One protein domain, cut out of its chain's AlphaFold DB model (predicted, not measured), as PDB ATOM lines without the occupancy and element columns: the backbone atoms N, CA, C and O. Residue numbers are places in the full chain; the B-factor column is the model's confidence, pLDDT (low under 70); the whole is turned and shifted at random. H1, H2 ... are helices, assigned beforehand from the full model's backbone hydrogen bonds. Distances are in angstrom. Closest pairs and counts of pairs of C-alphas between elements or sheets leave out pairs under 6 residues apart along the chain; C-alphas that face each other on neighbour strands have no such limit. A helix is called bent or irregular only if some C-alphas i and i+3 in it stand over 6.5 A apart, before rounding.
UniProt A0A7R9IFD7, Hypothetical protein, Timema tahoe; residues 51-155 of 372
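Overview. This is residues 51 to 155 of the 372 residues of the protein "Hypothetical protein" of Timema tahoe (UniProt A0A7R9IFD7). A long helical hairpin, H2 and H3 side by side and running opposite ways, makes the length of this model, and the short helix H1 lies near its open end, the end away from the turn between H2 and H3. Before H1, residues 51 to 70, with no named element, make a loose arm to one side of the hairpin near that same end, folded back on itself where residues 53 to 54 pair with residues 60 to 61, and residues 69 to 74 stand free. The printed part has 105 residues with three named helices, in the order H1, H2, H3, and no named strand; the class is all helix. It is only just extended, close to loose, with a radius of gyration of the C-alphas of 19.6 A, and it is elongated, spanning 57 by 36 by 29 A.

Arrangement. Along residues 51 to 70, the short pairing of residues 53 to 54 with residues 60 to 61 is antiparallel. H1, residues 71 to 77, touches no helix. It is apart from H2, residues 80 to 115, but only just, with a closest distance of 8.2 A between their C-alphas. H1 and H3, residues 119 to 152, are apart. H2 and H3 form a helical hairpin and touch, with 61 pairs of C-alphas within 8 A. Their closest C-alphas are those of Gly 113 and Asn 121, 4.6 A apart, and their centres are 7.6 A apart. They run opposite ways at a shallow tilt of 19 degrees. In H2 and H3 every O i to N i+4 pair is within hydrogen-bond range; in H1 0 of 3 are, beside 2 of 4 O i to N i+3 pairs.

Along the chain. H1 runs from Val 71, with its C-alpha at (210.619, 225.239, 220.186), to Leu 77. It is irregular: C-alphas 72 and 75 are 8.4 A apart. H2 runs from Glu 80 to Trp 115, 52.1 A from first to last C-alpha, beginning at C-alpha 80 at (214.056, 218.223, 237.339). H3 runs from Pro 119 to Glu 152, 49.4 A, ending at C-alpha 152 at (224.705, 209.484, 240.310).

Size, cuts and confidence. The two C-alphas farthest apart are those of Glu 72 and Arg 117, at 58.7 A. The printed part has no cut, and the links from H1 to H2 and from H2 to H3 are tight. The mean pLDDT of the printed part is 76.0. It is under 70 at 34 residues, namely 51 to 56, 58 to 61, 63 to 67, 69 to 78, 116 to 120, 151 and 153 to 155.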
ATOM      1  N   GLU A  51     225.469 211.608 217.238       58.34
ATOM      2  CA  GLU A  51     226.168 212.216 216.098       58.34
ATOM      3  C   GLU A  51     227.563 212.660 216.549       58.34
ATOM      4  O   GLU A  51     227.784 213.771 217.019       58.34
ATOM      5  N   THR A  52     228.521 211.743 216.453       64.44
ATOM      6  CA  THR A  52     229.924 212.020 216.734       64.44
ATOM      7  C   THR A  52     230.602 212.399 215.433       64.44
ATOM      8  O   THR A  52     230.524 211.671 214.441       64.44
ATOM      9  N   TYR A  53     231.272 213.546 215.422       67.56
ATOM     10  CA  TYR A  53     232.079 213.956 214.283       67.56
ATOM     11  C   TYR A  53     233.531 213.533 214.507       67.56
ATOM     12  O   TYR A  53     234.019 213.482 215.640       67.56
ATOM     13  N   LEU A  54     234.224 213.201 213.418       66.75
ATOM     14  CA  LEU A  54     235.655 212.929 213.461       66.75
ATOM     15  C   LEU A  54     236.382 214.273 213.472       66.75
ATOM     16  O   LEU A  54     236.277 215.045 212.514       66.75
ATOM     17  N   SER A  55     237.084 214.582 214.559       69.06
ATOM     18  CA  SER A  55     237.946 215.758 214.577       69.06
ATOM     19  C   SER A  55     239.141 215.540 213.633       69.06
ATOM     20  O   SER A  55     239.522 214.393 213.376       69.06
ATOM     21  N   PRO A  56     239.791 216.614 213.148       65.31
ATOM     22  CA  PRO A  56     241.027 216.517 212.365       65.31
ATOM     23  C   PRO A  56     242.168 215.748 213.059       65.31
ATOM     24  O   PRO A  56     243.147 215.403 212.407       65.31
ATOM     25  N   VAL A  57     242.050 215.490 214.366       70.06
ATOM     26  CA  VAL A  57     243.006 214.738 215.196       70.06
ATOM     27  C   VAL A  57     242.544 213.279 215.401       70.06
ATOM     28  O   VAL A  57     242.962 212.618 216.342       70.06
ATOM     29  N   GLU A  58     241.645 212.768 214.552       53.62
ATOM     30  CA  GLU A  58     241.093 211.400 214.611       53.62
ATOM     31  C   GLU A  58     240.389 211.052 215.940       53.62
ATOM     32  O   GLU A  58     240.192 209.887 216.285       53.62
ATOM     33  N   THR A  59     239.960 212.067 216.689       68.25
ATOM     34  CA  THR A  59     239.172 211.894 217.909       68.25
ATOM     35  C   THR A  59     237.682 211.988 217.597       68.25
ATOM     36  O   THR A  59     237.239 212.881 216.874       68.25
ATOM     37  N   HIS A  60     236.890 211.060 218.141       67.62
ATOM     38  CA  HIS A  60     235.432 211.144 218.083       67.62
ATOM     39  C   HIS A  60     234.954 212.184 219.096       67.62
ATOM     40  O   HIS A  60     235.111 211.998 220.303       67.62
ATOM     41  N   CYS A  61     234.374 213.273 218.603       68.12
ATOM     42  CA  CYS A  61     233.865 214.362 219.427       68.12
ATOM     43  C   CYS A  61     232.339 214.418 219.341       68.12
ATOM     44  O   CYS A  61     231.763 214.177 218.281       68.12
ATOM     45  N   ASN A  62     231.692 214.763 220.453       70.81
ATOM     46  CA  ASN A  62     230.278 215.122 220.487       70.81
ATOM     47  C   ASN A  62     230.147 216.584 220.926       70.81
ATOM     48  O   ASN A  62     230.849 217.004 221.849       70.81
ATOM     49  N   ASN A  63     229.268 217.348 220.278       66.75
ATOM     50  CA  ASN A  63     228.975 218.712 220.703       66.75
ATOM     51  C   ASN A  63     228.045 218.671 221.921       66.75
ATOM     52  O   ASN A  63     227.037 217.967 221.926       66.75
ATOM     53  N   ILE A  64     228.406 219.400 222.974       69.31
ATOM     54  CA  ILE A  64     227.548 219.563 224.142       69.31
ATOM     55  C   ILE A  64     226.715 220.820 223.913       69.31
ATOM     56  O   ILE A  64     227.175 221.940 224.146       69.31
ATOM     57  N   ASP A  65     225.472 220.629 223.483       66.62
ATOM     58  CA  ASP A  65     224.549 221.737 223.278       66.62
ATOM     59  C   ASP A  65     224.026 222.265 224.616       66.62
ATOM     60  O   ASP A  65     223.091 221.746 225.228       66.62
ATOM     61  N   TYR A  66     224.626 223.363 225.075       69.06
ATOM     62  CA  TYR A  66     224.144 224.090 226.249       69.06
ATOM     63  C   TYR A  66     222.891 224.917 225.949       69.06
ATOM     64  O   TYR A  66     222.212 225.337 226.885       69.06
ATOM     65  N   PHE A  67     222.557 225.167 224.680       69.75
ATOM     66  CA  PHE A  67     221.393 225.949 224.267       69.75
ATOM     67  C   PHE A  67     220.367 225.050 223.576       69.75
ATOM     68  O   PHE A  67     220.460 224.786 222.386       69.75
ATOM     69  N   ILE A  68     219.377 224.589 224.341       70.31
ATOM     70  CA  ILE A  68     218.234 223.845 223.812       70.31
ATOM     71  C   ILE A  68     217.138 224.879 223.534       70.31
ATOM     72  O   ILE A  68     216.620 225.456 224.499       70.31
ATOM     73  N   PRO A  69     216.832 225.192 222.262       64.00
ATOM     74  CA  PRO A  69     215.775 226.134 221.943       64.00
ATOM     75  C   PRO A  69     214.432 225.519 222.343       64.00
ATOM     76  O   PRO A  69     214.138 224.376 222.008       64.00
ATOM     77  N   ASP A  70     213.611 226.283 223.062       62.97
ATOM     78  CA  ASP A  70     212.304 225.834 223.561       62.97
ATOM     79  C   ASP A  70     211.225 225.886 222.467       62.97
ATOM     80  O   ASP A  70     210.114 226.389 222.653       62.97
ATOM     81  N   VAL A  71     211.578 225.416 221.272       58.97
ATOM     82  CA  VAL A  71     210.619 225.239 220.186       58.97
ATOM     83  C   VAL A  71     209.746 224.057 220.606       58.97
ATOM     84  O   VAL A  71     210.248 222.955 220.795       58.97
ATOM     85  N   GLU A  72     208.453 224.310 220.818       58.81
ATOM     86  CA  GLU A  72     207.428 223.318 221.199       58.81
ATOM     87  C   GLU A  72     207.335 222.911 222.692       58.81
ATOM     88  O   GLU A  72     206.720 221.895 223.006       58.81
ATOM     89  N   ASN A  73     207.831 223.714 223.651       62.69
ATOM     90  CA  ASN A  73     207.764 223.419 225.106       62.69
ATOM     91  C   ASN A  73     208.435 222.087 225.522       62.69
ATOM     92  O   ASN A  73     208.104 221.522 226.571       62.69
ATOM     93  N   LEU A  74     209.376 221.570 224.726       60.22
ATOM     94  CA  LEU A  74     210.059 220.300 224.990       60.22
ATOM     95  C   LEU A  74     210.836 220.321 226.322       60.22
ATOM     96  O   LEU A  74     211.036 219.279 226.948       60.22
ATOM     97  N   THR A  75     211.213 221.511 226.805       60.97
ATOM     98  CA  THR A  75     211.904 221.677 228.092       60.97
ATOM     99  C   THR A  75     211.063 221.309 229.316       60.97
ATOM    100  O   THR A  75     211.633 220.943 230.343       60.97
ATOM    101  N   LYS A  76     209.724 221.321 229.213       59.81
ATOM    102  CA  LYS A  76     208.818 220.863 230.287       59.81
ATOM    103  C   LYS A  76     208.767 219.342 230.435       59.81
ATOM    104  O   LYS A  76     208.250 218.858 231.437       59.81
ATOM    105  N   LEU A  77     209.265 218.597 229.445       63.28
ATOM    106  CA  LEU A  77     209.314 217.136 229.485       63.28
ATOM    107  C   LEU A  77     210.589 216.606 230.165       63.28
ATOM    108  O   LEU A  77     210.679 215.411 230.443       63.28
ATOM    109  N   PHE A  78     211.584 217.466 230.415       68.81
ATOM    110  CA  PHE A  78     212.810 217.064 231.099       68.81
ATOM    111  C   PHE A  78     212.575 216.870 232.600       68.81
ATOM    112  O   PHE A  78     211.890 217.660 233.244       68.81
ATOM    113  N   SER A  79     213.199 215.828 233.158       73.50
ATOM    114  CA  SER A  79     213.271 215.619 234.607       73.50
ATOM    115  C   SER A  79     213.932 216.821 235.294       73.50
ATOM    116  O   SER A  79     214.869 217.412 234.744       73.50
ATOM    117  N   GLU A  80     213.490 217.147 236.512       77.75
ATOM    118  CA  GLU A  80     214.056 218.223 237.339       77.75
ATOM    119  C   GLU A  80     215.584 218.085 237.487       77.75
ATOM    120  O   GLU A  80     216.314 219.073 237.391       77.75
ATOM    121  N   ASP A  81     216.088 216.850 237.591       76.62
ATOM    122  CA  ASP A  81     217.523 216.551 237.700       76.62
ATOM    123  C   ASP A  81     218.312 216.893 236.423       76.62
ATOM    124  O   ASP A  81     219.455 217.357 236.484       76.62
ATOM    125  N   ALA A  82     217.707 216.697 235.247       72.50
ATOM    126  CA  ALA A  82     218.328 217.027 233.963       72.50
ATOM    127  C   ALA A  82     218.377 218.547 233.744       72.50
ATOM    128  O   ALA A  82     219.366 219.081 233.234       72.50
ATOM    129  N   MET A  83     217.335 219.253 234.191       81.00
ATOM    130  CA  MET A  83     217.280 220.712 234.163       81.00
ATOM    131  C   MET A  83     218.313 221.329 235.118       81.00
ATOM    132  O   MET A  83     219.062 222.226 234.719       81.00
ATOM    133  N   ALA A  84     218.427 220.811 236.345       82.62
ATOM    134  CA  ALA A  84     219.418 221.267 237.319       82.62
ATOM    135  C   ALA A  84     220.854 221.137 236.780       82.62
ATOM    136  O   ALA A  84     221.632 222.093 236.836       82.62
ATOM    137  N   ARG A  85     221.185 219.994 236.165       81.00
ATOM    138  CA  ARG A  85     222.473 219.760 235.492       81.00
ATOM    139  C   ARG A  85     222.756 220.800 234.399       81.00
ATOM    140  O   ARG A  85     223.862 221.338 234.335       81.00
ATOM    141  N   LEU A  86     221.770 221.102 233.552       82.19
ATOM    142  CA  LEU A  86     221.912 222.087 232.474       82.19
ATOM    143  C   LEU A  86     222.184 223.496 233.027       82.19
ATOM    144  O   LEU A  86     223.062 224.201 232.521       82.19
ATOM    145  N   HIS A  87     221.477 223.901 234.085       86.25
ATOM    146  CA  HIS A  87     221.695 225.197 234.731       86.25
ATOM    147  C   HIS A  87     223.070 225.300 235.395       86.25
ATOM    148  O   HIS A  87     223.721 226.341 235.270       86.25
ATOM    149  N   MET A  88     223.545 224.234 236.043       83.38
ATOM    150  CA  MET A  88     224.899 224.189 236.606       83.38
ATOM    151  C   MET A  88     225.967 224.308 235.510       83.38
ATOM    152  O   MET A  88     226.888 225.115 235.646       83.38
ATOM    153  N   GLY A  89     225.798 223.601 234.386       79.81
ATOM    154  CA  GLY A  89     226.700 223.691 233.231       79.81
ATOM    155  C   GLY A  89     226.755 225.091 232.606       79.81
ATOM    156  O   GLY A  89     227.836 225.619 232.357       79.81
ATOM    157  N   ARG A  90     225.602 225.748 232.423       85.44
ATOM    158  CA  ARG A  90     225.541 227.139 231.925       85.44
ATOM    159  C   ARG A  90     226.191 228.129 232.894       85.44
ATOM    160  O   ARG A  90     226.895 229.042 232.467       85.44
ATOM    161  N   SER A  91     225.967 227.935 234.193       88.81
ATOM    162  CA  SER A  91     226.507 228.804 235.243       88.81
ATOM    163  C   SER A  91     228.029 228.700 235.335       88.81
ATOM    164  O   SER A  91     228.692 229.721 235.478       88.81
ATOM    165  N   MET A  92     228.600 227.504 235.172       87.06
ATOM    166  CA  MET A  92     230.052 227.302 235.092       87.06
ATOM    167  C   MET A  92     230.687 228.146 233.977       87.06
ATOM    168  O   MET A  92     231.623 228.910 234.218       87.06
ATOM    169  N   ILE A  93     230.157 228.055 232.753       85.06
ATOM    170  CA  ILE A  93     230.687 228.811 231.608       85.06
ATOM    171  C   ILE A  93     230.584 230.319 231.874       85.06
ATOM    172  O   ILE A  93     231.547 231.056 231.654       85.06
ATOM    173  N   ALA A  94     229.449 230.776 232.413       88.38
ATOM    174  CA  ALA A  94     229.253 232.176 232.772       88.38
ATOM    175  C   ALA A  94     230.270 232.658 233.825       88.38
ATOM    176  O   ALA A  94     230.862 233.723 233.652       88.38
ATOM    177  N   LEU A  95     230.531 231.870 234.875       83.31
ATOM    178  CA  LEU A  95     231.516 232.211 235.906       83.31
ATOM    179  C   LEU A  95     232.936 232.315 235.342       83.31
ATOM    180  O   LEU A  95     233.660 233.231 235.731       83.31
ATOM    181  N   PHE A  96     233.328 231.449 234.402       84.19
ATOM    182  CA  PHE A  96     234.628 231.577 233.737       84.19
ATOM    183  C   PHE A  96     234.733 232.852 232.899       84.19
ATOM    184  O   PHE A  96     235.750 233.538 232.979       84.19
ATOM    185  N   ILE A  97     233.693 233.212 232.141       86.25
ATOM    186  CA  ILE A  97     233.679 234.457 231.351       86.25
ATOM    187  C   ILE A  97     233.830 235.676 232.270       86.25
ATOM    188  O   ILE A  97     234.650 236.558 232.003       86.25
ATOM    189  N   VAL A  98     233.080 235.707 233.376       89.69
ATOM    190  CA  VAL A  98     233.177 236.788 234.365       89.69
ATOM    191  C   VAL A  98     234.565 236.804 235.014       89.69
ATOM    192  O   VAL A  98     235.153 237.875 235.139       89.69
ATOM    193  N   ALA A  99     235.135 235.644 235.355       82.62
ATOM    194  CA  ALA A  99     236.487 235.555 235.904       82.62
ATOM    195  C   ALA A  99     237.541 236.107 234.927       82.62
ATOM    196  O   ALA A  99     238.372 236.916 235.332       82.62
ATOM    197  N   PHE A 100     237.481 235.759 233.637       84.31
ATOM    198  CA  PHE A 100     238.385 236.313 232.619       84.31
ATOM    199  C   PHE A 100     238.259 237.833 232.487       84.31
ATOM    200  O   PHE A 100     239.269 238.534 232.392       84.31
ATOM    201  N   PHE A 101     237.033 238.355 232.526       85.69
ATOM    202  CA  PHE A 101     236.805 239.796 232.524       85.69
ATOM    203  C   PHE A 101     237.403 240.466 233.771       85.69
ATOM    204  O   PHE A 101     238.083 241.487 233.659       85.69
ATOM    205  N   CYS A 102     237.230 239.868 234.952       84.25
ATOM    206  CA  CYS A 102     237.834 240.357 236.189       84.25
ATOM    207  C   CYS A 102     239.371 240.334 236.146       84.25
ATOM    208  O   CYS A 102     239.975 241.314 236.578       84.25
ATOM    209  N   VAL A 103     240.001 239.300 235.571       85.69
ATOM    210  CA  VAL A 103     241.463 239.264 235.338       85.69
ATOM    211  C   VAL A 103     241.897 240.416 234.448       85.69
ATOM    212  O   VAL A 103     242.871 241.100 234.756       85.69
ATOM    213  N   PHE A 104     241.183 240.644 233.345       85.56
ATOM    214  CA  PHE A 104     241.515 241.708 232.405       85.56
ATOM    215  C   PHE A 104     241.458 243.081 233.082       85.56
ATOM    216  O   PHE A 104     242.399 243.865 232.975       85.56
ATOM    217  N   VAL A 105     240.397 243.354 233.847       89.06
ATOM    218  CA  VAL A 105     240.288 244.593 234.628       89.06
ATOM    219  C   VAL A 105     241.391 244.668 235.686       89.06
ATOM    220  O   VAL A 105     242.049 245.701 235.777       89.06
ATOM    221  N   ALA A 106     241.649 243.586 236.430       85.69
ATOM    222  CA  ALA A 106     242.691 243.526 237.456       85.69
ATOM    223  C   ALA A 106     244.089 243.815 236.886       85.69
ATOM    224  O   ALA A 106     244.885 244.527 237.499       85.69
ATOM    225  N   PHE A 107     244.381 243.308 235.688       85.75
ATOM    226  CA  PHE A 107     245.627 243.579 234.984       85.75
ATOM    227  C   PHE A 107     245.791 245.079 234.712       85.75
ATOM    228  O   PHE A 107     246.792 245.676 235.114       85.75
ATOM    229  N   TRP A 108     244.783 245.721 234.115       85.62
ATOM    230  CA  TRP A 108     244.843 247.155 233.817       85.62
ATOM    231  C   TRP A 108     244.841 248.026 235.075       85.62
ATOM    232  O   TRP A 108     245.573 249.019 235.126       85.62
ATOM    233  N   THR A 109     244.090 247.655 236.116       85.50
ATOM    234  CA  THR A 109     244.129 248.365 237.405       85.50
ATOM    235  C   THR A 109     245.480 248.210 238.094       85.50
ATOM    236  O   THR A 109     245.949 249.165 238.717       85.50
ATOM    237  N   GLY A 110     246.134 247.057 237.938       79.31
ATOM    238  CA  GLY A 110     247.480 246.801 238.441       79.31
ATOM    239  C   GLY A 110     248.514 247.674 237.739       79.31
ATOM    240  O   GLY A 110     249.258 248.396 238.402       79.31
ATOM    241  N   VAL A 111     248.494 247.701 236.403       81.81
ATOM    242  CA  VAL A 111     249.373 248.559 235.589       81.81
ATOM    243  C   VAL A 111     249.172 250.037 235.936       81.81
ATOM    244  O   VAL A 111     250.141 250.743 236.224       81.81
ATOM    245  N   ALA A 112     247.923 250.510 235.994       77.00
ATOM    246  CA  ALA A 112     247.610 251.891 236.365       77.00
ATOM    247  C   ALA A 112     247.986 252.215 237.824       77.00
ATOM    248  O   ALA A 112     248.388 253.342 238.134       77.00
ATOM    249  N   GLY A 113     247.861 251.246 238.732       73.38
ATOM    250  CA  GLY A 113     248.265 251.374 240.131       73.38
ATOM    251  C   GLY A 113     249.772 251.514 240.299       73.38
ATOM    252  O   GLY A 113     250.214 252.381 241.059       73.38
ATOM    253  N   CYS A 114     250.542 250.738 239.535       70.44
ATOM    254  CA  CYS A 114     251.994 250.857 239.460       70.44
ATOM    255  C   CYS A 114     252.415 252.196 238.838       70.44
ATOM    256  O   CYS A 114     253.244 252.892 239.424       70.44
ATOM    257  N   TRP A 115     251.794 252.607 237.722       75.50
ATOM    258  CA  TRP A 115     252.103 253.867 237.029       75.50
ATOM    259  C   TRP A 115     251.874 255.098 237.914       75.50
ATOM    260  O   TRP A 115     252.728 255.974 238.010       75.50
ATOM    261  N   ARG A 116     250.727 255.175 238.605       67.00
ATOM    262  CA  ARG A 116     250.390 256.315 239.481       67.00
ATOM    263  C   ARG A 116     250.929 256.180 240.910       67.00
ATOM    264  O   ARG A 116     250.631 257.034 241.744       67.00
ATOM    265  N   ARG A 117     251.666 255.102 241.218       65.50
ATOM    266  CA  ARG A 117     252.189 254.773 242.561       65.50
ATOM    267  C   ARG A 117     251.132 254.947 243.668       65.50
ATOM    268  O   ARG A 117     251.397 255.459 244.764       65.50
ATOM    269  N   SER A 118     249.898 254.551 243.349       67.44
ATOM    270  CA  SER A 118     248.730 254.737 244.210       67.44
ATOM    271  C   SER A 118     248.456 253.460 245.008       67.44
ATOM    272  O   SER A 118     248.043 252.461 244.416       67.44
ATOM    273  N   PRO A 119     248.604 253.469 246.348       63.66
ATOM    274  CA  PRO A 119     248.329 252.297 247.180       63.66
ATOM    275  C   PRO A 119     246.845 251.904 247.157       63.66
ATOM    276  O   PRO A 119     246.512 250.758 247.436       63.66
ATOM    277  N   GLY A 120     245.940 252.825 246.801       69.88
ATOM    278  CA  GLY A 120     244.519 252.518 246.610       69.88
ATOM    279  C   GLY A 120     244.285 251.561 245.440       69.88
ATOM    280  O   GLY A 120     243.604 250.550 245.591       69.88
ATOM    281  N   ASN A 121     244.926 251.835 244.302       77.00
ATOM    282  CA  ASN A 121     244.777 251.041 243.080       77.00
ATOM    283  C   ASN A 121     245.438 249.659 243.204       77.00
ATOM    284  O   ASN A 121     244.918 248.675 242.678       77.00
ATOM    285  N   ILE A 122     246.546 249.565 243.952       76.06
ATOM    286  CA  ILE A 122     247.195 248.279 244.247       76.06
ATOM    287  C   ILE A 122     246.282 247.400 245.115       76.06
ATOM    288  O   ILE A 122     246.074 246.232 244.795       76.06
ATOM    289  N   THR A 123     245.655 247.957 246.160       77.06
ATOM    290  CA  THR A 123     244.687 247.198 246.971       77.06
ATOM    291  C   THR A 123     243.457 246.786 246.165       77.06
ATOM    292  O   THR A 123     242.996 245.657 246.304       77.06
ATOM    293  N   SER A 124     242.937 247.661 245.297       82.06
ATOM    294  CA  SER A 124     241.815 247.320 244.411       82.06
ATOM    295  C   SER A 124     242.158 246.147 243.487       82.06
ATOM    296  O   SER A 124     241.346 245.236 243.340       82.06
ATOM    297  N   THR A 125     243.381 246.111 242.954       82.88
ATOM    298  CA  THR A 125     243.876 244.992 242.140       82.88
ATOM    299  C   THR A 125     243.910 243.682 242.929       82.88
ATOM    300  O   THR A 125     243.444 242.663 242.429       82.88
ATOM    301  N   ALA A 126     244.380 243.702 244.183       76.00
ATOM    302  CA  ALA A 126     244.363 242.514 245.040       76.00
ATOM    303  C   ALA A 126     242.930 242.005 245.289       76.00
ATOM    304  O   ALA A 126     242.665 240.814 245.180       76.00
ATOM    305  N   ILE A 127     241.977 242.903 245.554       82.50
ATOM    306  CA  ILE A 127     240.568 242.525 245.763       82.50
ATOM    307  C   ILE A 127     239.965 241.902 244.493       82.50
ATOM    308  O   ILE A 127     239.284 240.880 244.575       82.50
ATOM    309  N   LEU A 128     240.240 242.472 243.316       82.81
ATOM    310  CA  LEU A 128     239.777 241.927 242.034       82.81
ATOM    311  C   LEU A 128     240.404 240.559 241.719       82.81
ATOM    312  O   LEU A 128     239.729 239.682 241.175       82.81
ATOM    313  N   MET A 129     241.663 240.342 242.106       83.62
ATOM    314  CA  MET A 129     242.329 239.041 241.990       83.62
ATOM    315  C   MET A 129     241.741 237.994 242.947       83.62
ATOM    316  O   MET A 129     241.532 236.855 242.528       83.62
ATOM    317  N   LEU A 130     241.389 238.361 244.188       79.50
ATOM    318  CA  LEU A 130     240.651 237.467 245.095       79.50
ATOM    319  C   LEU A 130     239.281 237.096 244.527       79.50
ATOM    320  O   LEU A 130     238.921 235.920 244.526       79.50
ATOM    321  N   LEU A 131     238.529 238.074 244.014       83.25
ATOM    322  CA  LEU A 131     237.218 237.830 243.411       83.25
ATOM    323  C   LEU A 131     237.328 236.860 242.231       83.25
ATOM    324  O   LEU A 131     236.582 235.889 242.155       83.25
ATOM    325  N   THR A 132     238.304 237.085 241.353       85.06
ATOM    326  CA  THR A 132     238.609 236.185 240.237       85.06
ATOM    327  C   THR A 132     238.890 234.768 240.729       85.06
ATOM    328  O   THR A 132     238.338 233.809 240.197       85.06
ATOM    329  N   CYS A 133     239.731 234.627 241.756       83.75
ATOM    330  CA  CYS A 133     240.069 233.330 242.330       83.75
ATOM    331  C   CYS A 133     238.820 232.593 242.840       83.75
ATOM    332  O   CYS A 133     238.662 231.402 242.576       83.75
ATOM    333  N   LEU A 134     237.918 233.299 243.529       83.31
ATOM    334  CA  LEU A 134     236.666 232.731 244.035       83.31
ATOM    335  C   LEU A 134     235.721 232.317 242.902       83.31
ATOM    336  O   LEU A 134     235.125 231.243 242.975       83.31
ATOM    337  N   LEU A 135     235.611 233.124 241.844       84.50
ATOM    338  CA  LEU A 135     234.789 232.804 240.673       84.50
ATOM    339  C   LEU A 135     235.328 231.581 239.916       84.50
ATOM    340  O   LEU A 135     234.555 230.689 239.571       84.50
ATOM    341  N   SER A 136     236.647 231.493 239.720       82.25
ATOM    342  CA  SER A 136     237.299 230.342 239.082       82.25
ATOM    343  C   SER A 136     237.161 229.063 239.912       82.25
ATOM    344  O   SER A 136     236.837 228.007 239.367       82.25
ATOM    345  N   ALA A 137     237.350 229.149 241.234       81.88
ATOM    346  CA  ALA A 137     237.149 228.018 242.140       81.88
ATOM    347  C   ALA A 137     235.675 227.576 242.181       81.88
ATOM    348  O   ALA A 137     235.390 226.381 242.125       81.88
ATOM    349  N   GLY A 138     234.736 228.528 242.216       82.50
ATOM    350  CA  GLY A 138     233.300 228.254 242.154       82.50
ATOM    351  C   GLY A 138     232.888 227.585 240.843       82.50
ATOM    352  O   GLY A 138     232.119 226.627 240.859       82.50
ATOM    353  N   SER A 139     233.463 228.019 239.719       85.12
ATOM    354  CA  SER A 139     233.237 227.395 238.416       85.12
ATOM    355  C   SER A 139     233.706 225.936 238.380       85.12
ATOM    356  O   SER A 139     232.957 225.048 237.973       85.12
ATOM    357  N   MET A 140     234.901 225.653 238.908       81.31
ATOM    358  CA  MET A 140     235.386 224.275 239.050       81.31
ATOM    359  C   MET A 140     234.535 223.442 240.013       81.31
ATOM    360  O   MET A 140     234.298 222.261 239.763       81.31
ATOM    361  N   GLY A 141     234.017 224.044 241.084       82.44
ATOM    362  CA  GLY A 141     233.055 223.390 241.972       82.44
ATOM    363  C   GLY A 141     231.763 222.994 241.249       82.44
ATOM    364  O   GLY A 141     231.287 221.871 241.408       82.44
ATOM    365  N   LEU A 142     231.229 223.878 240.398       83.50
ATOM    366  CA  LEU A 142     230.063 223.571 239.562       83.50
ATOM    367  C   LEU A 142     230.361 222.488 238.522       83.50
ATOM    368  O   LEU A 142     229.468 221.701 238.222       83.50
ATOM    369  N   TRP A 143     231.593 222.401 238.010       83.75
ATOM    370  CA  TRP A 143     232.009 221.311 237.120       83.75
ATOM    371  C   TRP A 143     231.901 219.957 237.787       83.75
ATOM    372  O   TRP A 143     231.228 219.068 237.263       83.75
ATOM    373  N   HIS A 144     232.496 219.818 238.968       83.31
ATOM    374  CA  HIS A 144     232.370 218.593 239.756       83.31
ATOM    375  C   HIS A 144     230.910 218.293 240.105       83.31
ATOM    376  O   HIS A 144     230.501 217.135 240.109       83.31
ATOM    377  N   GLY A 145     230.099 219.334 240.325       81.31
ATOM    378  CA  GLY A 145     228.651 219.212 240.484       81.31
ATOM    379  C   GLY A 145     227.967 218.608 239.256       81.31
ATOM    380  O   GLY A 145     227.229 217.638 239.390       81.31
ATOM    381  N   VAL A 146     228.235 219.121 238.052       81.75
ATOM    382  CA  VAL A 146     227.677 218.564 236.808       81.75
ATOM    383  C   VAL A 146     228.068 217.097 236.664       81.75
ATOM    384  O   VAL A 146     227.181 216.268 236.485       81.75
ATOM    385  N   GLU A 147     229.356 216.780 236.821       78.44
ATOM    386  CA  GLU A 147     229.896 215.419 236.724       78.44
ATOM    387  C   GLU A 147     229.236 214.455 237.724       78.44
ATOM    388  O   GLU A 147     228.887 213.322 237.380       78.44
ATOM    389  N   TYR A 148     229.012 214.915 238.956       81.06
ATOM    390  CA  TYR A 148     228.279 214.170 239.971       81.06
ATOM    391  C   TYR A 148     226.840 213.865 239.526       81.06
ATOM    392  O   TYR A 148     226.393 212.716 239.604       81.06
ATOM    393  N   TYR A 149     226.128 214.864 238.993       77.81
ATOM    394  CA  TYR A 149     224.765 214.678 238.490       77.81
ATOM    395  C   TYR A 149     224.707 213.692 237.314       77.81
ATOM    396  O   TYR A 149     223.788 212.869 237.268       77.81
ATOM    397  N   GLU A 150     225.684 213.710 236.397       72.25
ATOM    398  CA  GLU A 150     225.713 212.767 235.263       72.25
ATOM    399  C   GLU A 150     225.883 211.306 235.706       72.25
ATOM    400  O   GLU A 150     225.354 210.397 235.063       72.25
ATOM    401  N   LYS A 151     226.632 211.071 236.789       68.00
ATOM    402  CA  LYS A 151     226.966 209.719 237.257       68.00
ATOM    403  C   LYS A 151     225.945 209.144 238.225       68.00
ATOM    404  O   LYS A 151     225.663 207.946 238.173       68.00
ATOM    405  N   GLU A 152     225.444 209.968 239.141       72.38
ATOM    406  CA  GLU A 152     224.705 209.484 240.310       72.38
ATOM    407  C   GLU A 152     223.216 209.834 240.319       72.38
ATOM    408  O   GLU A 152     222.470 209.215 241.079       72.38
ATOM    409  N   LYS A 153     222.767 210.803 239.515       67.38
ATOM    410  CA  LYS A 153     221.398 211.337 239.626       67.38
ATOM    411  C   LYS A 153     220.572 211.208 238.356       67.38
ATOM    412  O   LYS A 153     219.400 210.863 238.440       67.38
ATOM    413  N   VAL A 154     221.154 211.448 237.183       67.44
ATOM    414  CA  VAL A 154     220.380 211.422 235.936       67.44
ATOM    415  C   VAL A 154     220.165 209.982 235.456       67.44
ATOM    416  O   VAL A 154     221.115 209.248 235.175       67.44
ATOM    417  N   VAL A 155     218.895 209.591 235.327       58.22
ATOM    418  CA  VAL A 155     218.464 208.297 234.780       58.22
ATOM    419  C   VAL A 155     218.044 208.487 233.322       58.22
ATOM    420  O   VAL A 155     217.111 209.230 233.026       58.22
TER     421      VAL A 155